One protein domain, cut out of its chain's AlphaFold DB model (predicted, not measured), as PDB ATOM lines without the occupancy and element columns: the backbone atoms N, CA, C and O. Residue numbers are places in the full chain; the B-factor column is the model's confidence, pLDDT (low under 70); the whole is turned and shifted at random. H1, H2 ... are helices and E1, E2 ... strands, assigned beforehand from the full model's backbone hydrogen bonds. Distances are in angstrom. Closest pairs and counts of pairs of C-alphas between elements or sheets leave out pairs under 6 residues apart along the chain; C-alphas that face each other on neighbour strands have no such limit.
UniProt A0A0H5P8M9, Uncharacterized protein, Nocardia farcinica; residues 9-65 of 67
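AT A GLANCE: This is residues 9 to 65 of the 67 residues of an uncharacterized protein of Nocardia farcinica (UniProt A0A0H5P8M9). A small antiparallel sheet of three strands, E2, E1, E3 in order, is the core, with H1 over one face and the short H2 over the other. Between E1 and E2 a long loop, residues 14 to 28, reaches away from this body at one end of the longest axis. The 57 printed residues hold E1, E2, H1, E3 and H2 along the chain, mixed helices and strands, with under half of the residues in named elements. The whole is compact, with a radius of gyration of the C-alphas of 11.2 A and spans of 32 by 25 by 19 A.

HOW THE PARTS SIT: Start at E1, residues 9 to 13, the inner strand. E2, residues 29 to 32, forms a hairpin with it, antiparallel at 168 degrees; look for N 9 and O 32, 2.8 A apart. H1, residues 35 to 42, is on the sheet over E1 at a height of 7.6 A, along the strands at 6 degrees to E1 on the local plane; the closest C-alphas of the two are those of Trp 9 and Glu 35, 6.0 A. E3, residues 48 to 53, is antiparallel to E1 at 145 degrees, with N 10 and O 51 2.8 A apart, within hydrogen-bond range. E2, H1 and E3 form a split strand-helix-strand unit, two strands running the same way with E1 between them, and its crossover is right-handed. H2, residues 59 to 63, is on the opposite face from H1, over E3 at a height of 7.7 A; the closest C-alphas of H2 and E3 are those of Val 53 and Ala 62, 5.7 A. H1 and H2 are apart, and in both helices every O i to N i+4 pair is within hydrogen-bond range.

IN THESE COORDINATES: Find C-alpha 9 at (195.577, 136.334, 193.445); from there E1 runs 13.6 A to C-alpha 13. E2 spans 9.4 A and H1 10.7 A. E3 runs 15.4 A from C-alpha 48 at (190.942, 142.180, 182.978). H2, 6.3 A long, ends at C-alpha 63 at (187.462, 130.409, 187.167).

THE WHOLE: The two C-alphas farthest apart are those of Glu 19 and Asp 33, 32.3 A. The printed part has no cut, and the link from E1 to E2, 15 residues, is long, while the other three are tight. Mean pLDDT of the printed part is 80.4, and residues 15 to 26 are under 70.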
ATOM      1  N   TRP A   9     196.405 135.464 194.257       94.06
ATOM      2  CA  TRP A   9     195.577 136.334 193.445       94.06
ATOM      3  C   TRP A   9     196.331 136.720 192.182       94.06
ATOM      4  O   TRP A   9     197.412 137.308 192.237       94.06
ATOM      5  N   LEU A  10     195.747 136.387 191.040       91.88
ATOM      6  CA  LEU A  10     196.256 136.718 189.723       91.88
ATOM      7  C   LEU A  10     195.279 137.653 189.026       91.88
ATOM      8  O   LEU A  10     194.068 137.469 189.134       91.88
ATOM      9  N   VAL A  11     195.805 138.624 188.288       91.69
ATOM     10  CA  VAL A  11     195.035 139.480 187.386       91.69
ATOM     11  C   VAL A  11     195.486 139.188 185.965       91.69
ATOM     12  O   VAL A  11     196.684 139.202 185.696       91.69
ATOM     13  N   PHE A  12     194.554 138.875 185.073       87.56
ATOM     14  CA  PHE A  12     194.849 138.404 183.721       87.56
ATOM     15  C   PHE A  12     193.830 138.963 182.715       87.56
ATOM     16  O   PHE A  12     192.689 139.236 183.109       87.56
ATOM     17  N   PRO A  13     194.212 139.136 181.438       85.25
ATOM     18  CA  PRO A  13     193.279 139.540 180.392       85.25
ATOM     19  C   PRO A  13     192.290 138.404 180.093       85.25
ATOM     20  O   PRO A  13     192.673 137.237 179.956       85.25
ATOM     21  N   GLN A  14     191.002 138.720 180.004       73.81
ATOM     22  CA  GLN A  14     189.968 137.760 179.639       73.81
ATOM     23  C   GLN A  14     189.968 137.576 178.116       73.81
ATOM     24  O   GLN A  14     189.519 138.440 177.370       73.81
ATOM     25  N   ALA A  15     190.456 136.424 177.647       60.88
ATOM     26  CA  ALA A  15     190.473 136.104 176.222       60.88
ATOM     27  C   ALA A  15     189.061 136.177 175.604       60.88
ATOM     28  O   ALA A  15     188.120 135.569 176.120       60.88
ATOM     29  N   GLY A  16     188.940 136.867 174.465       53.03
ATOM     30  CA  GLY A  16     187.732 136.871 173.632       53.03
ATOM     31  C   GLY A  16     186.831 138.107 173.724       53.03
ATOM     32  O   GLY A  16     185.801 138.111 173.056       53.03
ATOM     33  N   GLU A  17     187.195 139.149 174.481       51.25
ATOM     34  CA  GLU A  17     186.452 140.429 174.472       51.25
ATOM     35  C   GLU A  17     187.005 141.460 173.460       51.25
ATOM     36  O   GLU A  17     186.308 142.418 173.123       51.25
ATOM     37  N   HIS A  18     188.185 141.215 172.873       46.50
ATOM     38  CA  HIS A  18     188.773 142.034 171.805       46.50
ATOM     39  C   HIS A  18     189.295 141.173 170.633       46.50
ATOM     40  O   HIS A  18     189.998 140.175 170.821       46.50
ATOM     41  N   GLU A  19     188.945 141.545 169.393       42.16
ATOM     42  CA  GLU A  19     189.438 140.888 168.172       42.16
ATOM     43  C   GLU A  19     190.950 141.134 168.000       42.16
ATOM     44  O   GLU A  19     191.387 142.274 167.864       42.16
ATOM     45  N   GLY A  20     191.750 140.061 167.970       52.38
ATOM     46  CA  GLY A  20     193.205 140.117 167.753       52.38
ATOM     47  C   GLY A  20     194.076 139.726 168.955       52.38
ATOM     48  O   GLY A  20     195.278 139.550 168.786       52.38
ATOM     49  N   GLU A  21     193.494 139.499 170.137       48.12
ATOM     50  CA  GLU A  21     194.226 139.254 171.398       48.12
ATOM     51  C   GLU A  21     194.461 137.768 171.730       48.12
ATOM     52  O   GLU A  21     194.637 137.381 172.882       48.12
ATOM     53  N   GLY A  22     194.497 136.892 170.725       46.84
ATOM     54  CA  GLY A  22     194.797 135.465 170.927       46.84
ATOM     55  C   GLY A  22     196.248 135.161 171.338       46.84
ATOM     56  O   GLY A  22     196.632 133.994 171.341       46.84
ATOM     57  N   GLY A  23     197.065 136.185 171.612       46.84
ATOM     58  CA  GLY A  23     198.520 136.083 171.734       46.84
ATOM     59  C   GLY A  23     199.065 135.957 173.154       46.84
ATOM     60  O   GLY A  23     199.899 135.091 173.403       46.84
ATOM     61  N   ASP A  24     198.631 136.781 174.106       48.72
ATOM     62  CA  ASP A  24     199.600 137.195 175.121       48.72
ATOM     63  C   ASP A  24     199.154 136.924 176.563       48.72
ATOM     64  O   ASP A  24     198.690 137.790 177.296       48.72
ATOM     65  N   ALA A  25     199.485 135.722 177.042       52.50
ATOM     66  CA  ALA A  25     199.632 135.426 178.473       52.50
ATOM     67  C   ALA A  25     200.742 136.267 179.165       52.50
ATOM     68  O   ALA A  25     201.109 135.989 180.308       52.50
ATOM     69  N   TYR A  26     201.298 137.280 178.488       55.12
ATOM     70  CA  TYR A  26     202.383 138.138 178.966       55.12
ATOM     71  C   TYR A  26     201.935 139.174 180.009       55.12
ATOM     72  O   TYR A  26     202.789 139.741 180.687       55.12
ATOM     73  N   GLU A  27     200.629 139.396 180.191       70.56
ATOM     74  CA  GLU A  27     200.103 140.418 181.111       70.56
ATOM     75  C   GLU A  27     199.506 139.858 182.414       70.56
ATOM     76  O   GLU A  27     198.787 140.561 183.127       70.56
ATOM     77  N   VAL A  28     199.812 138.603 182.766       84.94
ATOM     78  CA  VAL A  28     199.386 138.042 184.055       84.94
ATOM     79  C   VAL A  28     200.177 138.687 185.196       84.94
ATOM     80  O   VAL A  28     201.391 138.523 185.313       84.94
ATOM     81  N   MET A  29     199.475 139.391 186.078       90.06
ATOM     82  CA  MET A  29     200.035 140.031 187.267       90.06
ATOM     83  C   MET A  29     199.755 139.180 188.507       90.06
ATOM     84  O   MET A  29     198.614 138.799 188.754       90.06
ATOM     85  N   ASN A  30     200.786 138.906 189.310       90.62
ATOM     86  CA  ASN A  30     200.669 138.153 190.559       90.62
ATOM     87  C   ASN A  30     200.663 139.104 191.765       90.62
ATOM     88  O   ASN A  30     201.617 139.852 191.977       90.62
ATOM     89  N   PHE A  31     199.595 139.047 192.556       92.50
ATOM     90  CA  PHE A  31     199.373 139.852 193.758       92.50
ATOM     91  C   PHE A  31     199.586 139.068 195.063       92.50
ATOM     92  O   PHE A  31     199.501 139.654 196.144       92.50
ATOM     93  N   GLY A  32     199.880 137.767 194.993       90.94
ATOM     94  CA  GLY A  32     200.050 136.908 196.164       90.94
ATOM     95  C   GLY A  32     198.772 136.842 196.999       90.94
ATOM     96  O   GLY A  32     197.709 136.486 196.501       90.94
ATOM     97  N   ASP A  33     198.862 137.219 198.267       90.56
ATOM     98  CA  ASP A  33     197.750 137.276 199.219       90.56
ATOM     99  C   ASP A  33     196.943 138.591 199.159       90.56
ATOM    100  O   ASP A  33     195.931 138.739 199.847       90.56
ATOM    101  N   GLN A  34     197.341 139.551 198.316       92.50
ATOM    102  CA  GLN A  34     196.740 140.887 198.263       92.50
ATOM    103  C   GLN A  34     195.451 140.934 197.422       92.50
ATOM    104  O   GLN A  34     195.397 141.579 196.372       92.50
ATOM    105  N   GLU A  35     194.381 140.310 197.920       93.12
ATOM    106  CA  GLU A  35     193.056 140.258 197.276       93.12
ATOM    107  C   GLU A  35     192.552 141.633 196.821       93.12
ATOM    108  O   GLU A  35     192.245 141.853 195.648       93.12
ATOM    109  N   LEU A  36     192.493 142.594 197.748       95.50
ATOM    110  CA  LEU A  36     191.926 143.911 197.467       95.50
ATOM    111  C   LEU A  36     192.735 144.673 196.407       95.50
ATOM    112  O   LEU A  36     192.166 145.453 195.644       95.50
ATOM    113  N   ALA A  37     194.053 144.468 196.358       94.88
ATOM    114  CA  ALA A  37     194.903 145.080 195.343       94.88
ATOM    115  C   ALA A  37     194.637 144.463 193.962       94.88
ATOM    116  O   ALA A  37     194.462 145.210 193.002       94.88
ATOM    117  N   ALA A  38     194.508 143.134 193.888       93.06
ATOM    118  CA  ALA A  38     194.171 142.422 192.658       93.06
ATOM    119  C   ALA A  38     192.802 142.849 192.104       93.06
ATOM    120  O   ALA A  38     192.689 143.204 190.932       93.06
ATOM    121  N   LEU A  39     191.775 142.905 192.959       93.69
ATOM    122  CA  LEU A  39     190.431 143.348 192.570       93.69
ATOM    123  C   LEU A  39     190.425 144.803 192.080       93.69
ATOM    124  O   LEU A  39     189.756 145.133 191.103       93.69
ATOM    125  N   ARG A  40     191.188 145.688 192.732       95.81
ATOM    126  CA  ARG A  40     191.326 147.088 192.298       95.81
ATOM    127  C   ARG A  40     192.070 147.227 190.977       95.81
ATOM    128  O   ARG A  40     191.755 148.147 190.230       95.81
ATOM    129  N   GLU A  41     193.063 146.381 190.715       93.50
ATOM    130  CA  GLU A  41     193.785 146.389 189.442       93.50
ATOM    131  C   GLU A  41     192.889 145.909 188.304       93.50
ATOM    132  O   GLU A  41     192.792 146.598 187.292       93.50
ATOM    133  N   ALA A  42     192.183 144.791 188.500       91.56
ATOM    134  CA  ALA A  42     191.229 144.277 187.522       91.56
ATOM    135  C   ALA A  42     190.144 145.318 187.202       91.56
ATOM    136  O   ALA A  42     189.901 145.609 186.043       91.56
ATOM    137  N   ASN A  43     189.584 145.992 188.213       90.00
ATOM    138  CA  ASN A  43     188.594 147.056 187.995       90.00
ATOM    139  C   ASN A  43     189.153 148.326 187.327       90.00
ATOM    140  O   ASN A  43     188.373 149.175 186.905       90.00
ATOM    141  N   ARG A  44     190.479 148.522 187.290       91.44
ATOM    142  CA  ARG A  44     191.098 149.682 186.626       91.44
ATOM    143  C   ARG A  44     191.332 149.434 185.135       91.44
ATOM    144  O   ARG A  44     191.474 150.402 184.393       91.44
ATOM    145  N   ARG A  45     191.436 148.171 184.719       84.62
ATOM    146  CA  ARG A  45     191.750 147.783 183.344       84.62
ATOM    147  C   ARG A  45     190.556 147.064 182.737       84.62
ATOM    148  O   ARG A  45     190.257 145.934 183.115       84.62
ATOM    149  N   ASP A  46     189.899 147.709 181.781       82.56
ATOM    150  CA  ASP A  46     188.849 147.055 181.002       82.56
ATOM    151  C   ASP A  46     189.410 145.785 180.336       82.56
ATOM    152  O   ASP A  46     190.556 145.770 179.884       82.56
ATOM    153  N   GLY A  47     188.634 144.699 180.351       82.31
ATOM    154  CA  GLY A  47     189.051 143.394 179.821       82.31
ATOM    155  C   GLY A  47     189.901 142.533 180.767       82.31
ATOM    156  O   GLY A  47     190.269 141.419 180.398       82.31
ATOM    157  N   PHE A  48     190.197 142.979 181.995       87.44
ATOM    158  CA  PHE A  48     190.942 142.180 182.978       87.44
ATOM    159  C   PHE A  48     190.043 141.570 184.054       87.44
ATOM    160  O   PHE A  48     189.064 142.161 184.509       87.44
ATOM    161  N   ARG A  49     190.435 140.389 184.539       88.69
ATOM    162  CA  ARG A  49     189.817 139.726 185.693       88.69
ATOM    163  C   ARG A  49     190.836 139.362 186.751       88.69
ATOM    164  O   ARG A  49     191.975 139.036 186.433       88.69
ATOM    165  N   ALA A  50     190.391 139.366 188.004       92.38
ATOM    166  CA  ALA A  50     191.130 138.823 189.135       92.38
ATOM    167  C   ALA A  50     190.598 137.430 189.509       92.38
ATOM    168  O   ALA A  50     189.386 137.218 189.527       92.38
ATOM    169  N   VAL A  51     191.488 136.498 189.842       92.25
ATOM    170  CA  VAL A  51     191.139 135.143 190.295       92.25
ATOM    171  C   VAL A  51     192.153 134.645 191.322       92.25
ATOM    172  O   VAL A  51     193.336 134.965 191.233       92.25
ATOM    173  N   TYR A  52     191.709 133.847 192.292       92.94
ATOM    174  CA  TYR A  52     192.599 133.178 193.241       92.94
ATOM    175  C   TYR A  52     192.954 131.776 192.738       92.94
ATOM    176  O   TYR A  52     192.059 130.962 192.505       92.94
ATOM    177  N   VAL A  53     194.246 131.487 192.572       91.06
ATOM    178  CA  VAL A  53     194.752 130.242 191.973       91.06
ATOM    179  C   VAL A  53     195.611 129.478 192.971       91.06
ATOM    180  O   VAL A  53     196.579 130.020 193.502       91.06
ATOM    181  N   LEU A  54     195.287 128.207 193.213       91.12
ATOM    182  CA  LEU A  54     196.084 127.326 194.073       91.12
ATOM    183  C   LEU A  54     197.326 126.776 193.344       91.12
ATOM    184  O   LEU A  54     197.329 126.680 192.114       91.12
ATOM    185  N   PRO A  55     198.379 126.349 194.068       88.25
ATOM    186  CA  PRO A  55     199.528 125.690 193.450       88.25
ATOM    187  C   PRO A  55     199.113 124.472 192.611       88.25
ATOM    188  O   PRO A  55     198.383 123.602 193.081       88.25
ATOM    189  N   GLY A  56     199.593 124.409 191.367       86.19
ATOM    190  CA  GLY A  56     199.251 123.343 190.417       86.19
ATOM    191  C   GLY A  56     197.896 123.505 189.722       86.19
ATOM    192  O   GLY A  56     197.585 122.696 188.854       86.19
ATOM    193  N   GLN A  57     197.118 124.537 190.061       86.62
ATOM    194  CA  GLN A  57     195.861 124.872 189.401       86.62
ATOM    195  C   GLN A  57     196.106 125.842 188.240       86.62
ATOM    196  O   GLN A  57     196.928 126.755 188.323       86.62
ATOM    197  N   THR A  58     195.367 125.669 187.151       86.94
ATOM    198  CA  THR A  58     195.328 126.626 186.042       86.94
ATOM    199  C   THR A  58     194.325 127.751 186.315       86.94
ATOM    200  O   THR A  58     193.366 127.593 187.073       86.94
ATOM    201  N   ILE A  59     194.494 128.896 185.646       84.62
ATOM    202  CA  ILE A  59     193.540 130.018 185.715       84.62
ATOM    203  C   ILE A  59     192.120 129.568 185.319       84.62
ATOM    204  O   ILE A  59     191.151 129.941 185.974       84.62
ATOM    205  N   LEU A  60     191.990 128.720 184.292       84.25
ATOM    206  CA  LEU A  60     190.696 128.219 183.817       84.25
ATOM    207  C   LEU A  60     189.992 127.338 184.859       84.25
ATOM    208  O   LEU A  60     188.794 127.497 185.096       84.25
ATOM    209  N   GLU A  61     190.731 126.445 185.519       87.75
ATOM    210  CA  GLU A  61     190.195 125.625 186.612       87.75
ATOM    211  C   GLU A  61     189.789 126.476 187.820       87.75
ATOM    212  O   GLU A  61     188.842 126.131 188.526       87.75
ATOM    213  N   ALA A  62     190.502 127.572 188.085       87.25
ATOM    214  CA  ALA A  62     190.156 128.498 189.159       87.25
ATOM    215  C   ALA A  62     188.865 129.274 188.855       87.25
ATOM    216  O   ALA A  62     188.000 129.376 189.726       87.25
ATOM    217  N   LEU A  63     188.685 129.733 187.613       84.94
ATOM    218  CA  LEU A  63     187.462 130.409 187.167       84.94
ATOM    219  C   LEU A  63     186.225 129.508 187.243       84.94
ATOM    220  O   LEU A  63     185.192 129.934 187.760       84.94
ATOM    221  N   GLY A  64     186.338 128.255 186.794       81.94
ATOM    222  CA  GLY A  64     185.229 127.292 186.821       81.94
ATOM    223  C   GLY A  64     184.745 126.920 188.228       81.94
ATOM    224  O   GLY A  64     183.704 126.291 188.371       81.94
ATOM    225  N   ARG A  65     185.488 127.299 189.273       76.81
ATOM    226  CA  ARG A  65     185.135 127.067 190.680       76.81
ATOM    227  C   ARG A  65     184.404 128.253 191.324       76.81
ATOM    228  O   ARG A  65     183.818 128.090 192.389       76.81
TER     229      ARG A  65